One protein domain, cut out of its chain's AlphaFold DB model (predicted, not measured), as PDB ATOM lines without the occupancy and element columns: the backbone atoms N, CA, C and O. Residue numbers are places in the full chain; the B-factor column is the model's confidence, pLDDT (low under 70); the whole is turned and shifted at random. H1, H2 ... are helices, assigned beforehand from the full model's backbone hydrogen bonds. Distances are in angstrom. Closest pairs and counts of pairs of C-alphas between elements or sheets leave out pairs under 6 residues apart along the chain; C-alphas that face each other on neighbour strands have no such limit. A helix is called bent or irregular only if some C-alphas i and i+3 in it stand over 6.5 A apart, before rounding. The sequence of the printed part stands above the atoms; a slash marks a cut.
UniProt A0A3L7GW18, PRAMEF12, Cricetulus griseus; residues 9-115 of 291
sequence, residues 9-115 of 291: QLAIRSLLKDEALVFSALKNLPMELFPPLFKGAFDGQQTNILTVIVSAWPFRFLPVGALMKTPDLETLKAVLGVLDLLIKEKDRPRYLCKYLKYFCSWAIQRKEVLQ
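AT A GLANCE: This is residues 9 to 115 of the 291 residues of the protein "PRAMEF12" of Cricetulus griseus (UniProt A0A3L7GW18). Two rows of helices face each other, joined in the middle by the helical hairpin of H3 and H4: in one row H2, H4 and H6 stand side by side and run the same way, with H4 between the other two, and in the other row H1, H3 and short H5 follow one another, H1 crossing H3, with H7 beyond H5 at the far end. The chain steps back and forth between the rows, and residues 88 to 94 stick out where H6 turns into H7. The printed part has 107 residues with seven named helices, H1 to H7 in order, and no named strand; the class is all helix. It is compact, with a radius of gyration of the C-alphas of 13.8 A and spans of 35 by 34 by 21 A.

IN THESE COORDINATES: Find C-alpha 9 at (191.416, 78.269, 180.672), where H1 begins and runs to residue 15. H2 follows at residues 19 to 28, 15.3 A long, then H3 at residues 31 to 43, 19.5 A long. Both are only just irregular: C-alphas 24 and 27 are 6.6 A apart, and C-alphas 32 and 35 are 6.7 A apart. H4 takes residues 47 to 55 and H5 residues 64 to 67. Look at C-alpha 73, (173.849, 89.544, 196.816), for the start of H6, which runs 22.2 A to residue 88. H7 spans residues 93 to 108, 23.2 A, ending at (162.047, 81.516, 188.812).

HOW THE PARTS SIT: Begin at the hubs, H3 and H4, which touch three helices each. They form a hairpin, opposite ways at a shallow tilt of 24 degrees, with closest C-alphas of Ala 41 and Leu 50 at 6.1 A. H1 touches H3 about perpendicular, at 78 degrees, closest at Ile 12 and Leu 37, whose C-alphas are 5.6 A apart. H2 touches H4, the same way at a shallow tilt of 14 degrees, with the closest C-alphas, of Glu 19 and Ile 49, 6.6 A apart. H6 touches H4 the same way at a shallow tilt of 28 degrees; the closest C-alphas, of Thr 47 and Thr 75, are 5.5 A apart. H5 touches H7, whose residues 102 to 107 alone take part, and the closest C-alphas, of Gly 65 and Trp 106, are 4.2 A apart. H6 and H7 are close but not clearly touching, and H1 and H7 are apart. In H1, H4 and H6 every O i to N i+4 pair is within hydrogen-bond range, against 4 of 6 in H2, 7 of 9 in H3 and 10 of 12 in H7; H5 is too short for such a pair.

THE WHOLE: The two C-alphas farthest apart, of Asn 28 and Glu 112, are 39.8 A apart. The printed part has no cut and no long link; the link from H4 to H5 is short and the others are tight. Mean pLDDT of the printed part is 71.7, and it is under 70 in 52 residues, among them residues 81 to 115.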
ATOM      1  N   GLN A   9     191.504  78.159 179.211       80.25
ATOM      2  CA  GLN A   9     191.416  78.269 180.672       80.25
ATOM      3  C   GLN A   9     192.608  79.032 181.253       80.25
ATOM      4  O   GLN A   9     192.438  79.819 182.183       80.25
ATOM      5  N   LEU A  10     193.803  78.833 180.688       81.88
ATOM      6  CA  LEU A  10     195.000  79.571 181.088       81.88
ATOM      7  C   LEU A  10     194.886  81.059 180.739       81.88
ATOM      8  O   LEU A  10     195.187  81.897 181.587       81.88
ATOM      9  N   ALA A  11     194.383  81.386 179.546       82.44
ATOM     10  CA  ALA A  11     194.146  82.765 179.129       82.44
ATOM     11  C   ALA A  11     193.127  83.472 180.039       82.44
ATOM     12  O   ALA A  11     193.400  84.562 180.536       82.44
ATOM     13  N   ILE A  12     191.995  82.823 180.339       84.94
ATOM     14  CA  ILE A  12     190.974  83.359 181.259       84.94
ATOM     15  C   ILE A  12     191.564  83.571 182.651       84.94
ATOM     16  O   ILE A  12     191.414  84.642 183.230       84.94
ATOM     17  N   ARG A  13     192.275  82.577 183.187       84.38
ATOM     18  CA  ARG A  13     192.883  82.676 184.517       84.38
ATOM     19  C   ARG A  13     193.952  83.765 184.583       84.38
ATOM     20  O   ARG A  13     194.126  84.358 185.640       84.38
ATOM     21  N   SER A  14     194.673  84.008 183.490       84.38
ATOM     22  CA  SER A  14     195.635  85.107 183.403       84.38
ATOM     23  C   SER A  14     194.933  86.461 183.396       84.38
ATOM     24  O   SER A  14     195.356  87.353 184.119       84.38
ATOM     25  N   LEU A  15     193.853  86.601 182.625       85.75
ATOM     26  CA  LEU A  15     193.063  87.833 182.567       85.75
ATOM     27  C   LEU A  15     192.444  88.164 183.931       85.75
ATOM     28  O   LEU A  15     192.584  89.276 184.411       85.75
ATOM     29  N   LEU A  16     191.853  87.184 184.615       87.88
ATOM     30  CA  LEU A  16     191.195  87.384 185.916       87.88
ATOM     31  C   LEU A  16     192.148  87.671 187.092       87.88
ATOM     32  O   LEU A  16     191.687  87.846 188.220       87.88
ATOM     33  N   LYS A  17     193.466  87.667 186.864       86.38
ATOM     34  CA  LYS A  17     194.463  88.058 187.873       86.38
ATOM     35  C   LYS A  17     194.744  89.556 187.885       86.38
ATOM     36  O   LYS A  17     195.287  90.035 188.875       86.38
ATOM     37  N   ASP A  18     194.420  90.260 186.807       83.88
ATOM     38  CA  ASP A  18     194.761  91.667 186.641       83.88
ATOM     39  C   ASP A  18     193.579  92.417 186.030       83.88
ATOM     40  O   ASP A  18     193.242  92.266 184.853       83.88
ATOM     41  N   GLU A  19     192.954  93.250 186.858       80.81
ATOM     42  CA  GLU A  19     191.806  94.057 186.467       80.81
ATOM     43  C   GLU A  19     192.126  94.941 185.256       80.81
ATOM     44  O   GLU A  19     191.366  94.955 184.287       80.81
ATOM     45  N   ALA A  20     193.279  95.619 185.258       82.12
ATOM     46  CA  ALA A  20     193.685  96.544 184.199       82.12
ATOM     47  C   ALA A  20     193.899  95.825 182.858       82.12
ATOM     48  O   ALA A  20     193.578  96.368 181.789       82.12
ATOM     49  N   LEU A  21     194.376  94.575 182.899       80.38
ATOM     50  CA  LEU A  21     194.455  93.729 181.709       80.38
ATOM     51  C   LEU A  21     193.069  93.361 181.178       80.38
ATOM     52  O   LEU A  21     192.879  93.374 179.965       80.38
ATOM     53  N   VAL A  22     192.080  93.104 182.040       82.25
ATOM     54  CA  VAL A  22     190.697  92.876 181.584       82.25
ATOM     55  C   VAL A  22     190.145  94.124 180.888       82.25
ATOM     56  O   VAL A  22     189.653  94.020 179.763       82.25
ATOM     57  N   PHE A  23     190.276  95.308 181.496       79.19
ATOM     58  CA  PHE A  23     189.785  96.566 180.912       79.19
ATOM     59  C   PHE A  23     190.374  96.854 179.524       79.19
ATOM     60  O   PHE A  23     189.658  97.290 178.620       79.19
ATOM     61  N   SER A  24     191.676  96.616 179.346       82.19
ATOM     62  CA  SER A  24     192.365  96.858 178.074       82.19
ATOM     63  C   SER A  24     192.090  95.765 177.035       82.19
ATOM     64  O   SER A  24     191.904  96.077 175.856       82.19
ATOM     65  N   ALA A  25     191.998  94.500 177.457       82.94
ATOM     66  CA  ALA A  25     191.782  93.369 176.560       82.94
ATOM     67  C   ALA A  25     190.350  93.291 176.017       82.94
ATOM     68  O   ALA A  25     190.173  92.864 174.877       82.94
ATOM     69  N   LEU A  26     189.333  93.722 176.777       83.44
ATOM     70  CA  LEU A  26     187.918  93.558 176.404       83.44
ATOM     71  C   LEU A  26     187.553  94.164 175.040       83.44
ATOM     72  O   LEU A  26     186.692  93.620 174.356       83.44
ATOM     73  N   LYS A  27     188.232  95.236 174.608       80.94
ATOM     74  CA  LYS A  27     188.002  95.856 173.287       80.94
ATOM     75  C   LYS A  27     188.360  94.939 172.115       80.94
ATOM     76  O   LYS A  27     187.745  95.038 171.060       80.94
ATOM     77  N   ASN A  28     189.347  94.069 172.310       83.31
ATOM     78  CA  ASN A  28     189.908  93.199 171.276       83.31
ATOM     79  C   ASN A  28     189.666  91.713 171.580       83.31
ATOM     80  O   ASN A  28     190.216  90.843 170.905       83.31
ATOM     81  N   LEU A  29     188.887  91.412 172.621       85.19
ATOM     82  CA  LEU A  29     188.674  90.052 173.081       85.19
ATOM     83  C   LEU A  29     187.726  89.321 172.112       85.19
ATOM     84  O   LEU A  29     186.636  89.828 171.834       85.19
ATOM     85  N   PRO A  30     188.087  88.121 171.621       82.19
ATOM     86  CA  PRO A  30     187.174  87.280 170.856       82.19
ATOM     87  C   PRO A  30     185.876  87.023 171.626       82.19
ATOM     88  O   PRO A  30     185.897  86.752 172.833       82.19
ATOM     89  N   MET A  31     184.739  87.085 170.932       79.69
ATOM     90  CA  MET A  31     183.415  86.993 171.558       79.69
ATOM     91  C   MET A  31     183.218  85.662 172.303       79.69
ATOM     92  O   MET A  31     182.543  85.612 173.331       79.69
ATOM     93  N   GLU A  32     183.861  84.588 171.846       81.19
ATOM     94  CA  GLU A  32     183.827  83.244 172.429       81.19
ATOM     95  C   GLU A  32     184.448  83.179 173.832       81.19
ATOM     96  O   GLU A  32     184.150  82.263 174.602       81.19
ATOM     97  N   LEU A  33     185.306  84.145 174.182       84.88
ATOM     98  CA  LEU A  33     185.959  84.209 175.488       84.88
ATOM     99  C   LEU A  33     185.132  84.958 176.535       84.88
ATOM    100  O   LEU A  33     185.379  84.770 177.722       84.88
ATOM    101  N   PHE A  34     184.109  85.721 176.138       84.94
ATOM    102  CA  PHE A  34     183.264  86.466 177.077       84.94
ATOM    103  C   PHE A  34     182.473  85.568 178.049       84.94
ATOM    104  O   PHE A  34     182.543  85.823 179.250       84.94
ATOM    105  N   PRO A  35     181.763  84.500 177.622       82.56
ATOM    106  CA  PRO A  35     181.040  83.626 178.552       82.56
ATOM    107  C   PRO A  35     181.946  82.881 179.540       82.56
ATOM    108  O   PRO A  35     181.647  82.883 180.736       82.56
ATOM    109  N   PRO A  36     183.073  82.293 179.103       84.31
ATOM    110  CA  PRO A  36     184.055  81.715 180.011       84.31
ATOM    111  C   PRO A  36     184.704  82.734 180.960       84.31
ATOM    112  O   PRO A  36     184.899  82.420 182.133       84.31
ATOM    113  N   LEU A  37     185.008  83.948 180.484       86.12
ATOM    114  CA  LEU A  37     185.589  85.019 181.301       86.12
ATOM    115  C   LEU A  37     184.597  85.513 182.361       86.12
ATOM    116  O   LEU A  37     184.960  85.615 183.528       86.12
ATOM    117  N   PHE A  38     183.334  85.728 181.978       86.25
ATOM    118  CA  PHE A  38     182.252  86.049 182.912       86.25
ATOM    119  C   PHE A  38     182.118  84.969 183.977       86.25
ATOM    120  O   PHE A  38     182.054  85.279 185.161       86.25
ATOM    121  N   LYS A  39     182.094  83.695 183.567       82.88
ATOM    122  CA  LYS A  39     181.956  82.582 184.505       82.88
ATOM    123  C   LYS A  39     183.131  82.521 185.481       82.88
ATOM    124  O   LYS A  39     182.906  82.342 186.667       82.88
ATOM    125  N   GLY A  40     184.361  82.717 185.008       86.44
ATOM    126  CA  GLY A  40     185.527  82.747 185.891       86.44
ATOM    127  C   GLY A  40     185.526  83.941 186.852       86.44
ATOM    128  O   GLY A  40     185.843  83.766 188.025       86.44
ATOM    129  N   ALA A  41     185.119  85.130 186.392       87.12
ATOM    130  CA  ALA A  41     184.952  86.305 187.254       87.12
ATOM    131  C   ALA A  41     183.851  86.086 188.303       87.12
ATOM    132  O   ALA A  41     184.004  86.468 189.460       87.12
ATOM    133  N   PHE A  42     182.763  85.428 187.899       82.56
ATOM    134  CA  PHE A  42     181.642  85.061 188.753       82.56
ATOM    135  C   PHE A  42     182.039  84.043 189.826       82.56
ATOM    136  O   PHE A  42     181.834  84.297 191.010       82.56
ATOM    137  N   ASP A  43     182.664  82.934 189.429       82.31
ATOM    138  CA  ASP A  43     183.145  81.897 190.348       82.31
ATOM    139  C   ASP A  43     184.208  82.461 191.320       82.31
ATOM    140  O   ASP A  43     184.342  81.984 192.445       82.31
ATOM    141  N   GLY A  44     184.939  83.503 190.900       83.50
ATOM    142  CA  GLY A  44     185.903  84.247 191.716       83.50
ATOM    143  C   GLY A  44     185.337  85.434 192.509       83.50
ATOM    144  O   GLY A  44     186.130  86.132 193.136       83.50
ATOM    145  N   GLN A  45     184.021  85.690 192.471       80.88
ATOM    146  CA  GLN A  45     183.345  86.820 193.142       80.88
ATOM    147  C   GLN A  45     183.935  88.207 192.805       80.88
ATOM    148  O   GLN A  45     183.953  89.127 193.622       80.88
ATOM    149  N   GLN A  46     184.430  88.381 191.578       85.81
ATOM    150  CA  GLN A  46     185.096  89.604 191.125       85.81
ATOM    151  C   GLN A  46     184.072  90.609 190.567       85.81
ATOM    152  O   GLN A  46     183.930  90.774 189.354       85.81
ATOM    153  N   THR A  47     183.330  91.276 191.455       82.12
ATOM    154  CA  THR A  47     182.207  92.177 191.112       82.12
ATOM    155  C   THR A  47     182.586  93.320 190.165       82.12
ATOM    156  O   THR A  47     181.839  93.605 189.224       82.12
ATOM    157  N   ASN A  48     183.756  93.938 190.345       83.56
ATOM    158  CA  ASN A  48     184.235  94.987 189.441       83.56
ATOM    159  C   ASN A  48     184.453  94.435 188.027       83.56
ATOM    160  O   ASN A  48     183.917  94.968 187.062       83.56
ATOM    161  N   ILE A  49     185.144  93.300 187.898       84.94
ATOM    162  CA  ILE A  49     185.396  92.658 186.603       84.94
ATOM    163  C   ILE A  49     184.083  92.249 185.925       84.94
ATOM    164  O   ILE A  49     183.906  92.490 184.730       84.94
ATOM    165  N   LEU A  50     183.122  91.705 186.679       84.25
ATOM    166  CA  LEU A  50     181.787  91.393 186.159       84.25
ATOM    167  C   LEU A  50     181.083  92.630 185.604       84.25
ATOM    168  O   LEU A  50     180.522  92.568 184.512       84.25
ATOM    169  N   THR A  51     181.156  93.755 186.314       80.12
ATOM    170  CA  THR A  51     180.553  95.027 185.892       80.12
ATOM    171  C   THR A  51     181.064  95.438 184.507       80.12
ATOM    172  O   THR A  51     180.292  95.792 183.611       80.12
ATOM    173  N   VAL A  52     182.371  95.315 184.295       83.19
ATOM    174  CA  VAL A  52     183.040  95.704 183.048       83.19
ATOM    175  C   VAL A  52     182.727  94.725 181.921       83.19
ATOM    176  O   VAL A  52     182.399  95.147 180.813       83.19
ATOM    177  N   ILE A  53     182.758  93.419 182.204       82.81
ATOM    178  CA  ILE A  53     182.415  92.376 181.228       82.81
ATOM    179  C   ILE A  53     180.968  92.535 180.748       82.81
ATOM    180  O   ILE A  53     180.711  92.421 179.550       82.81
ATOM    181  N   VAL A  54     180.024  92.809 181.657       80.19
ATOM    182  CA  VAL A  54     178.610  93.033 181.308       80.19
ATOM    183  C   VAL A  54     178.440  94.303 180.479       80.19
ATOM    184  O   VAL A  54     177.675  94.298 179.518       80.19
ATOM    185  N   SER A  55     179.187  95.362 180.802       76.19
ATOM    186  CA  SER A  55     179.163  96.621 180.048       76.19
ATOM    187  C   SER A  55     179.691  96.452 178.619       76.19
ATOM    188  O   SER A  55     179.166  97.053 177.687       76.19
ATOM    189  N   ALA A  56     180.711  95.609 178.434       80.81
ATOM    190  CA  ALA A  56     181.328  95.325 177.138       80.81
ATOM    191  C   ALA A  56     180.737  94.089 176.433       80.81
ATOM    192  O   ALA A  56     181.329  93.586 175.478       80.81
ATOM    193  N   TRP A  57     179.604  93.559 176.907       81.31
ATOM    194  CA  TRP A  57     179.099  92.266 176.455       81.31
ATOM    195  C   TRP A  57     178.760  92.277 174.953       81.31
ATOM    196  O   TRP A  57     177.877  93.025 174.527       81.31
ATOM    197  N   PRO A  58     179.398  91.425 174.125       71.56
ATOM    198  CA  PRO A  58     179.301  91.531 172.671       71.56
ATOM    199  C   PRO A  58     178.024  90.890 172.117       71.56
ATOM    200  O   PRO A  58     177.631  91.138 170.976       71.56
ATOM    201  N   PHE A  59     177.361  90.040 172.908       70.38
ATOM    202  CA  PHE A  59     176.148  89.359 172.483       70.38
ATOM    203  C   PHE A  59     174.910  90.190 172.785       70.38
ATOM    204  O   PHE A  59     174.803  90.865 173.802       70.38
ATOM    205  N   ARG A  60     173.881  90.006 171.954       55.25
ATOM    206  CA  ARG A  60     172.562  90.621 172.176       55.25
ATOM    207  C   ARG A  60     171.881  90.181 173.477       55.25
ATOM    208  O   ARG A  60     170.840  90.741 173.798       55.25
ATOM    209  N   PHE A  61     172.391  89.145 174.151       59.44
ATOM    210  CA  PHE A  61     171.814  88.560 175.359       59.44
ATOM    211  C   PHE A  61     172.922  88.150 176.327       59.44
ATOM    212  O   PHE A  61     173.874  87.473 175.933       59.44
ATOM    213  N   LEU A  62     172.762  88.507 177.599       69.19
ATOM    214  CA  LEU A  62     173.570  87.989 178.699       69.19
ATOM    215  C   LEU A  62     172.766  86.882 179.396       69.19
ATOM    216  O   LEU A  62     171.758  87.185 180.041       69.19
ATOM    217  N   PRO A  63     173.147  85.599 179.272       66.31
ATOM    218  CA  PRO A  63     172.414  84.501 179.888       66.31
ATOM    219  C   PRO A  63     172.778  84.372 181.376       66.31
ATOM    220  O   PRO A  63     173.352  83.370 181.798       66.31
ATOM    221  N   VAL A  64     172.401  85.380 182.172       66.62
ATOM    222  CA  VAL A  64     172.598  85.456 183.636       66.62
ATOM    223  C   VAL A  64     172.184  84.135 184.308       66.62
ATOM    224  O   VAL A  64     172.945  83.567 185.080       66.62
ATOM    225  N   GLY A  65     171.038  83.570 183.897       61.88
ATOM    226  CA  GLY A  65     170.530  82.228 184.242       61.88
ATOM    227  C   GLY A  65     171.553  81.095 184.173       61.88
ATOM    228  O   GLY A  65     171.745  80.358 185.139       61.88
ATOM    229  N   ALA A  66     172.189  80.960 183.011       65.19
ATOM    230  CA  ALA A  66     173.098  79.861 182.703       65.19
ATOM    231  C   ALA A  66     174.509  80.089 183.260       65.19
ATOM    232  O   ALA A  66     175.233  79.124 183.510       65.19
ATOM    233  N   LEU A  67     174.895  81.357 183.436       66.69
ATOM    234  CA  LEU A  67     176.233  81.747 183.868       66.69
ATOM    235  C   LEU A  67     176.356  81.885 185.391       66.69
ATOM    236  O   LEU A  67     177.419  81.594 185.926       66.69
ATOM    237  N   MET A  68     175.284  82.265 186.093       71.69
ATOM    238  CA  MET A  68     175.300  82.528 187.537       71.69
ATOM    239  C   MET A  68     174.510  81.454 188.272       71.69
ATOM    240  O   MET A  68     173.318  81.630 188.514       71.69
ATOM    241  N   LYS A  69     175.150  80.325 188.612       65.88
ATOM    242  CA  LYS A  69     174.464  79.195 189.268       65.88
ATOM    243  C   LYS A  69     174.049  79.490 190.719       65.88
ATOM    244  O   LYS A  69     172.958  79.072 191.105       65.88
ATOM    245  N   THR A  70     174.839  80.252 191.472       68.06
ATOM    246  CA  THR A  70     174.599  80.583 192.894       68.06
ATOM    247  C   THR A  70     175.176  81.963 193.238       68.06
ATOM    248  O   THR A  70     176.216  82.041 193.888       68.06
ATOM    249  N   PRO A  71     174.595  83.061 192.726       67.19
ATOM    250  CA  PRO A  71     175.156  84.387 192.958       67.19
ATOM    251  C   PRO A  71     174.903  84.859 194.385       67.19
ATOM    252  O   PRO A  71     173.799  84.698 194.904       67.19
ATOM    253  N   ASP A  72     175.917  85.470 194.992       68.12
ATOM    254  CA  ASP A  72     175.747  86.269 196.198       68.12
ATOM    255  C   ASP A  72     175.052  87.609 195.877       68.12
ATOM    256  O   ASP A  72     174.893  88.005 194.715       68.12
ATOM    257  N   LEU A  73     174.611  88.303 196.930       66.06
ATOM    258  CA  LEU A  73     173.849  89.544 196.816       66.06
ATOM    259  C   LEU A  73     174.629  90.660 196.103       66.06
ATOM    260  O   LEU A  73     174.039  91.400 195.316       66.06
ATOM    261  N   GLU A  74     175.930  90.787 196.359       70.88
ATOM    262  CA  GLU A  74     176.751  91.871 195.809       70.88
ATOM    263  C   GLU A  74     177.042  91.641 194.328       70.88
ATOM    264  O   GLU A  74     176.909  92.552 193.508       70.88
ATOM    265  N   THR A  75     177.302  90.392 193.954       69.25
ATOM    266  CA  THR A  75     177.421  89.987 192.557       69.25
ATOM    267  C   THR A  75     176.123  90.205 191.779       69.25
ATOM    268  O   THR A  75     176.152  90.653 190.627       69.25
ATOM    269  N   LEU A  76     174.965  89.951 192.399       67.69
ATOM    270  CA  LEU A  76     173.674  90.235 191.774       67.69
ATOM    271  C   LEU A  76     173.455  91.737 191.565       67.69
ATOM    272  O   LEU A  76     173.060  92.154 190.475       67.69
ATOM    273  N   LYS A  77     173.728  92.546 192.595       67.19
ATOM    274  CA  LYS A  77     173.606  94.009 192.537       67.19
ATOM    275  C   LYS A  77     174.509  94.608 191.467       67.19
ATOM    276  O   LYS A  77     174.057  95.489 190.745       67.19
ATOM    277  N   ALA A  78     175.740  94.118 191.330       72.75
ATOM    278  CA  ALA A  78     176.672  94.589 190.311       72.75
ATOM    279  C   ALA A  78     176.120  94.356 188.893       72.75
ATOM    280  O   ALA A  78     176.007  95.292 188.103       72.75
ATOM    281  N   VAL A  79     175.692  93.126 188.588       69.75
ATOM    282  CA  VAL A  79     175.149  92.784 187.261       69.75
ATOM    283  C   VAL A  79     173.851  93.545 186.974       69.75
ATOM    284  O   VAL A  79     173.683  94.068 185.872       69.75
ATOM    285  N   LEU A  80     172.944  93.643 187.951       70.81
ATOM    286  CA  LEU A  80     171.688  94.382 187.798       70.81
ATOM    287  C   LEU A  80     171.912  95.891 187.662       70.81
ATOM    288  O   LEU A  80     171.285  96.510 186.811       70.81
ATOM    289  N   GLY A  81     172.846  96.467 188.418       69.81
ATOM    290  CA  GLY A  81     173.192  97.884 188.332       69.81
ATOM    291  C   GLY A  81     173.738  98.272 186.958       69.81
ATOM    292  O   GLY A  81     173.363  99.313 186.420       69.81
ATOM    293  N   VAL A  82     174.560  97.416 186.339       69.25
ATOM    294  CA  VAL A  82     175.020  97.639 184.958       69.25
ATOM    295  C   VAL A  82     173.876  97.524 183.965       69.25
ATOM    296  O   VAL A  82     173.763  98.362 183.072       69.25
ATOM    297  N   LEU A  83     173.005  96.523 184.118       68.19
ATOM    298  CA  LEU A  83     171.823  96.407 183.270       68.19
ATOM    299  C   LEU A  83     170.944  97.661 183.393       68.19
ATOM    300  O   LEU A  83     170.542  98.193 182.367       68.19
ATOM    301  N   ASP A  84     170.730  98.199 184.594       63.06
ATOM    302  CA  ASP A  84     169.976  99.441 184.811       63.06
ATOM    303  C   ASP A  84     170.620 100.666 184.139       63.06
ATOM    304  O   ASP A  84     169.910 101.519 183.598       63.06
ATOM    305  N   LEU A  85     171.954 100.770 184.139       67.38
ATOM    306  CA  LEU A  85     172.680 101.832 183.430       67.38
ATOM    307  C   LEU A  85     172.526 101.704 181.910       67.38
ATOM    308  O   LEU A  85     172.190 102.687 181.249       67.38
ATOM    309  N   LEU A  86     172.676 100.490 181.374       61.78
ATOM    310  CA  LEU A  86     172.464 100.193 179.953       61.78
ATOM    311  C   LEU A  86     171.004 100.421 179.530       61.78
ATOM    312  O   LEU A  86     170.734 100.797 178.393       61.78
ATOM    313  N   ILE A  87     170.051 100.218 180.445       56.78
ATOM    314  CA  ILE A  87     168.622 100.480 180.229       56.78
ATOM    315  C   ILE A  87     168.322 101.987 180.196       56.78
ATOM    316  O   ILE A  87     167.445 102.418 179.444       56.78
ATOM    317  N   LYS A  88     169.031 102.798 180.990       59.03
ATOM    318  CA  LYS A  88     168.902 104.268 180.981       59.03
ATOM    319  C   LYS A  88     169.486 104.904 179.715       59.03
ATOM    320  O   LYS A  88     169.086 106.016 179.363       59.03
ATOM    321  N   GLU A  89     170.381 104.209 179.018       58.81
ATOM    322  CA  GLU A  89     170.882 104.596 177.698       58.81
ATOM    323  C   GLU A  89     169.781 104.385 176.633       58.81
ATOM    324  O   GLU A  89     169.389 103.280 176.263       58.81
ATOM    325  N   LYS A  90     169.195 105.501 176.204       44.88
ATOM    326  CA  LYS A  90     167.771 105.674 175.868       44.88
ATOM    327  C   LYS A  90     167.159 104.963 174.649       44.88
ATOM    328  O   LYS A  90     166.005 105.263 174.356       44.88
ATOM    329  N   ASP A  91     167.817 104.057 173.927       47.44
ATOM    330  CA  ASP A  91     167.449 103.906 172.503       47.44
ATOM    331  C   ASP A  91     166.814 102.592 172.021       47.44
ATOM    332  O   ASP A  91     166.567 102.459 170.821       47.44
ATOM    333  N   ARG A  92     166.523 101.577 172.861       48.62
ATOM    334  CA  ARG A  92     166.029 100.288 172.303       48.62
ATOM    335  C   ARG A  92     164.980  99.501 173.127       48.62
ATOM    336  O   ARG A  92     165.297  98.461 173.713       48.62
ATOM    337  N   PRO A  93     163.677  99.849 173.020       46.44
ATOM    338  CA  PRO A  93     162.553  99.182 173.707       46.44
ATOM    339  C   PRO A  93     162.405  97.669 173.451       46.44
ATOM    340  O   PRO A  93     161.919  96.928 174.302       46.44
ATOM    341  N   ARG A  94     162.833  97.164 172.282       46.72
ATOM    342  CA  ARG A  94     162.626  95.750 171.892       46.72
ATOM    343  C   ARG A  94     163.575  94.759 172.581       46.72
ATOM    344  O   ARG A  94     163.294  93.563 172.587       46.72
ATOM    345  N   TYR A  95     164.690  95.228 173.144       46.31
ATOM    346  CA  TYR A  95     165.731  94.364 173.718       46.31
ATOM    347  C   TYR A  95     165.442  94.053 175.190       46.31
ATOM    348  O   TYR A  95     165.616  92.911 175.617       46.31
ATOM    349  N   LEU A  96     164.861  95.019 175.912       50.78
ATOM    350  CA  LEU A  96     164.356  94.904 177.288       50.78
ATOM    351  C   LEU A  96     163.495  93.655 177.512       50.78
ATOM    352  O   LEU A  96     163.658  92.939 178.497       50.78
ATOM    353  N   CYS A  97     162.634  93.333 176.548       52.03
ATOM    354  CA  CYS A  97     161.720  92.201 176.626       52.03
ATOM    355  C   CYS A  97     162.431  90.834 176.727       52.03
ATOM    356  O   CYS A  97     161.900  89.910 177.344       52.03
ATOM    357  N   LYS A  98     163.629  90.682 176.138       51.62
ATOM    358  CA  LYS A  98     164.396  89.425 176.208       51.62
ATOM    359  C   LYS A  98     165.279  89.352 177.454       51.62
ATOM    360  O   LYS A  98     165.347  88.281 178.045       51.62
ATOM    361  N   TYR A  99     165.889  90.455 177.895       54.31
ATOM    362  CA  TYR A  99     166.652  90.479 179.155       54.31
ATOM    363  C   TYR A  99     165.754  90.257 180.372       54.31
ATOM    364  O   TYR A  99     166.082  89.420 181.209       54.31
ATOM    365  N   LEU A 100     164.578  90.897 180.414       57.06
ATOM    366  CA  LEU A 100     163.563  90.615 181.431       57.06
ATOM    367  C   LEU A 100     163.154  89.143 181.404       57.06
ATOM    368  O   LEU A 100     163.082  88.521 182.454       57.06
ATOM    369  N   LYS A 101     162.979  88.540 180.220       60.47
ATOM    370  CA  LYS A 101     162.684  87.104 180.102       60.47
ATOM    371  C   LYS A 101     163.784  86.227 180.719       60.47
ATOM    372  O   LYS A 101     163.454  85.290 181.445       60.47
ATOM    373  N   TYR A 102     165.063  86.526 180.474       60.97
ATOM    374  CA  TYR A 102     166.185  85.784 181.070       60.97
ATOM    375  C   TYR A 102     166.308  86.002 182.576       60.97
ATOM    376  O   TYR A 102     166.513  85.029 183.296       60.97
ATOM    377  N   PHE A 103     166.155  87.239 183.049       63.97
ATOM    378  CA  PHE A 103     166.128  87.547 184.478       63.97
ATOM    379  C   PHE A 103     164.981  86.810 185.172       63.97
ATOM    380  O   PHE A 103     165.200  86.146 186.179       63.97
ATOM    381  N   CYS A 104     163.784  86.831 184.583       64.50
ATOM    382  CA  CYS A 104     162.637  86.102 185.106       64.50
ATOM    383  C   CYS A 104     162.906  84.599 185.140       64.50
ATOM    384  O   CYS A 104     162.674  83.965 186.160       64.50
ATOM    385  N   SER A 105     163.472  84.027 184.071       64.25
ATOM    386  CA  SER A 105     163.871  82.612 184.063       64.25
ATOM    387  C   SER A 105     164.922  82.296 185.137       64.25
ATOM    388  O   SER A 105     164.816  81.273 185.807       64.25
ATOM    389  N   TRP A 106     165.913  83.171 185.333       67.25
ATOM    390  CA  TRP A 106     166.946  83.037 186.365       67.25
ATOM    391  C   TRP A 106     166.355  83.108 187.784       67.25
ATOM    392  O   TRP A 106     166.750  82.317 188.641       67.25
ATOM    393  N   ALA A 107     165.405  84.015 188.022       62.62
ATOM    394  CA  ALA A 107     164.777  84.211 189.323       62.62
ATOM    395  C   ALA A 107     163.773  83.094 189.649       62.62
ATOM    396  O   ALA A 107     163.790  82.564 190.756       62.62
ATOM    397  N   ILE A 108     162.971  82.655 188.669       65.69
ATOM    398  CA  ILE A 108     162.047  81.516 188.812       65.69
ATOM    399  C   ILE A 108     162.810  80.246 189.208       65.69
ATOM    400  O   ILE A 108     162.388  79.541 190.121       65.69
ATOM    401  N   GLN A 109     163.967  79.982 188.588       65.31
ATOM    402  CA  GLN A 109     164.815  78.827 188.924       65.31
ATOM    403  C   GLN A 109     165.347  78.840 190.365       65.31
ATOM    404  O   GLN A 109     165.818  77.810 190.841       65.31
ATOM    405  N   ARG A 110     165.308  79.985 191.054       60.16
ATOM    406  CA  ARG A 110     165.847  80.158 192.411       60.16
ATOM    407  C   ARG A 110     164.811  80.653 193.412       60.16
ATOM    408  O   ARG A 110     165.194  81.151 194.465       60.16
ATOM    409  N   LYS A 111     163.519  80.491 193.122       65.12
ATOM    410  CA  LYS A 111     162.426  80.992 193.968       65.12
ATOM    411  C   LYS A 111     162.473  80.490 195.421       65.12
ATOM    412  O   LYS A 111     162.004  81.186 196.310       65.12
ATOM    413  N   GLU A 112     163.059  79.317 195.671       61.81
ATOM    414  CA  GLU A 112     163.227  78.773 197.032       61.81
ATOM    415  C   GLU A 112     164.354  79.441 197.837       61.81
ATOM    416  O   GLU A 112     164.380  79.339 199.058       61.81
ATOM    417  N   VAL A 113     165.278  80.133 197.165       57.38
ATOM    418  CA  VAL A 113     166.468  80.752 197.777       57.38
ATOM    419  C   VAL A 113     166.405  82.281 197.714       57.38
ATOM    420  O   VAL A 113     166.964  82.967 198.564       57.38
ATOM    421  N   LEU A 114     165.725  82.829 196.706       57.34
ATOM    422  CA  LEU A 114     165.654  84.258 196.428       57.34
ATOM    423  C   LEU A 114     164.194  84.701 196.346       57.34
ATOM    424  O   LEU A 114     163.478  84.345 195.410       57.34
ATOM    425  N   GLN A 115     163.771  85.530 197.303       61.81
ATOM    426  CA  GLN A 115     162.488  86.223 197.240       61.81
ATOM    427  C   GLN A 115     162.698  87.602 196.606       61.81
ATOM    428  O   GLN A 115     163.263  88.501 197.228       61.81
TER     429      GLN A 115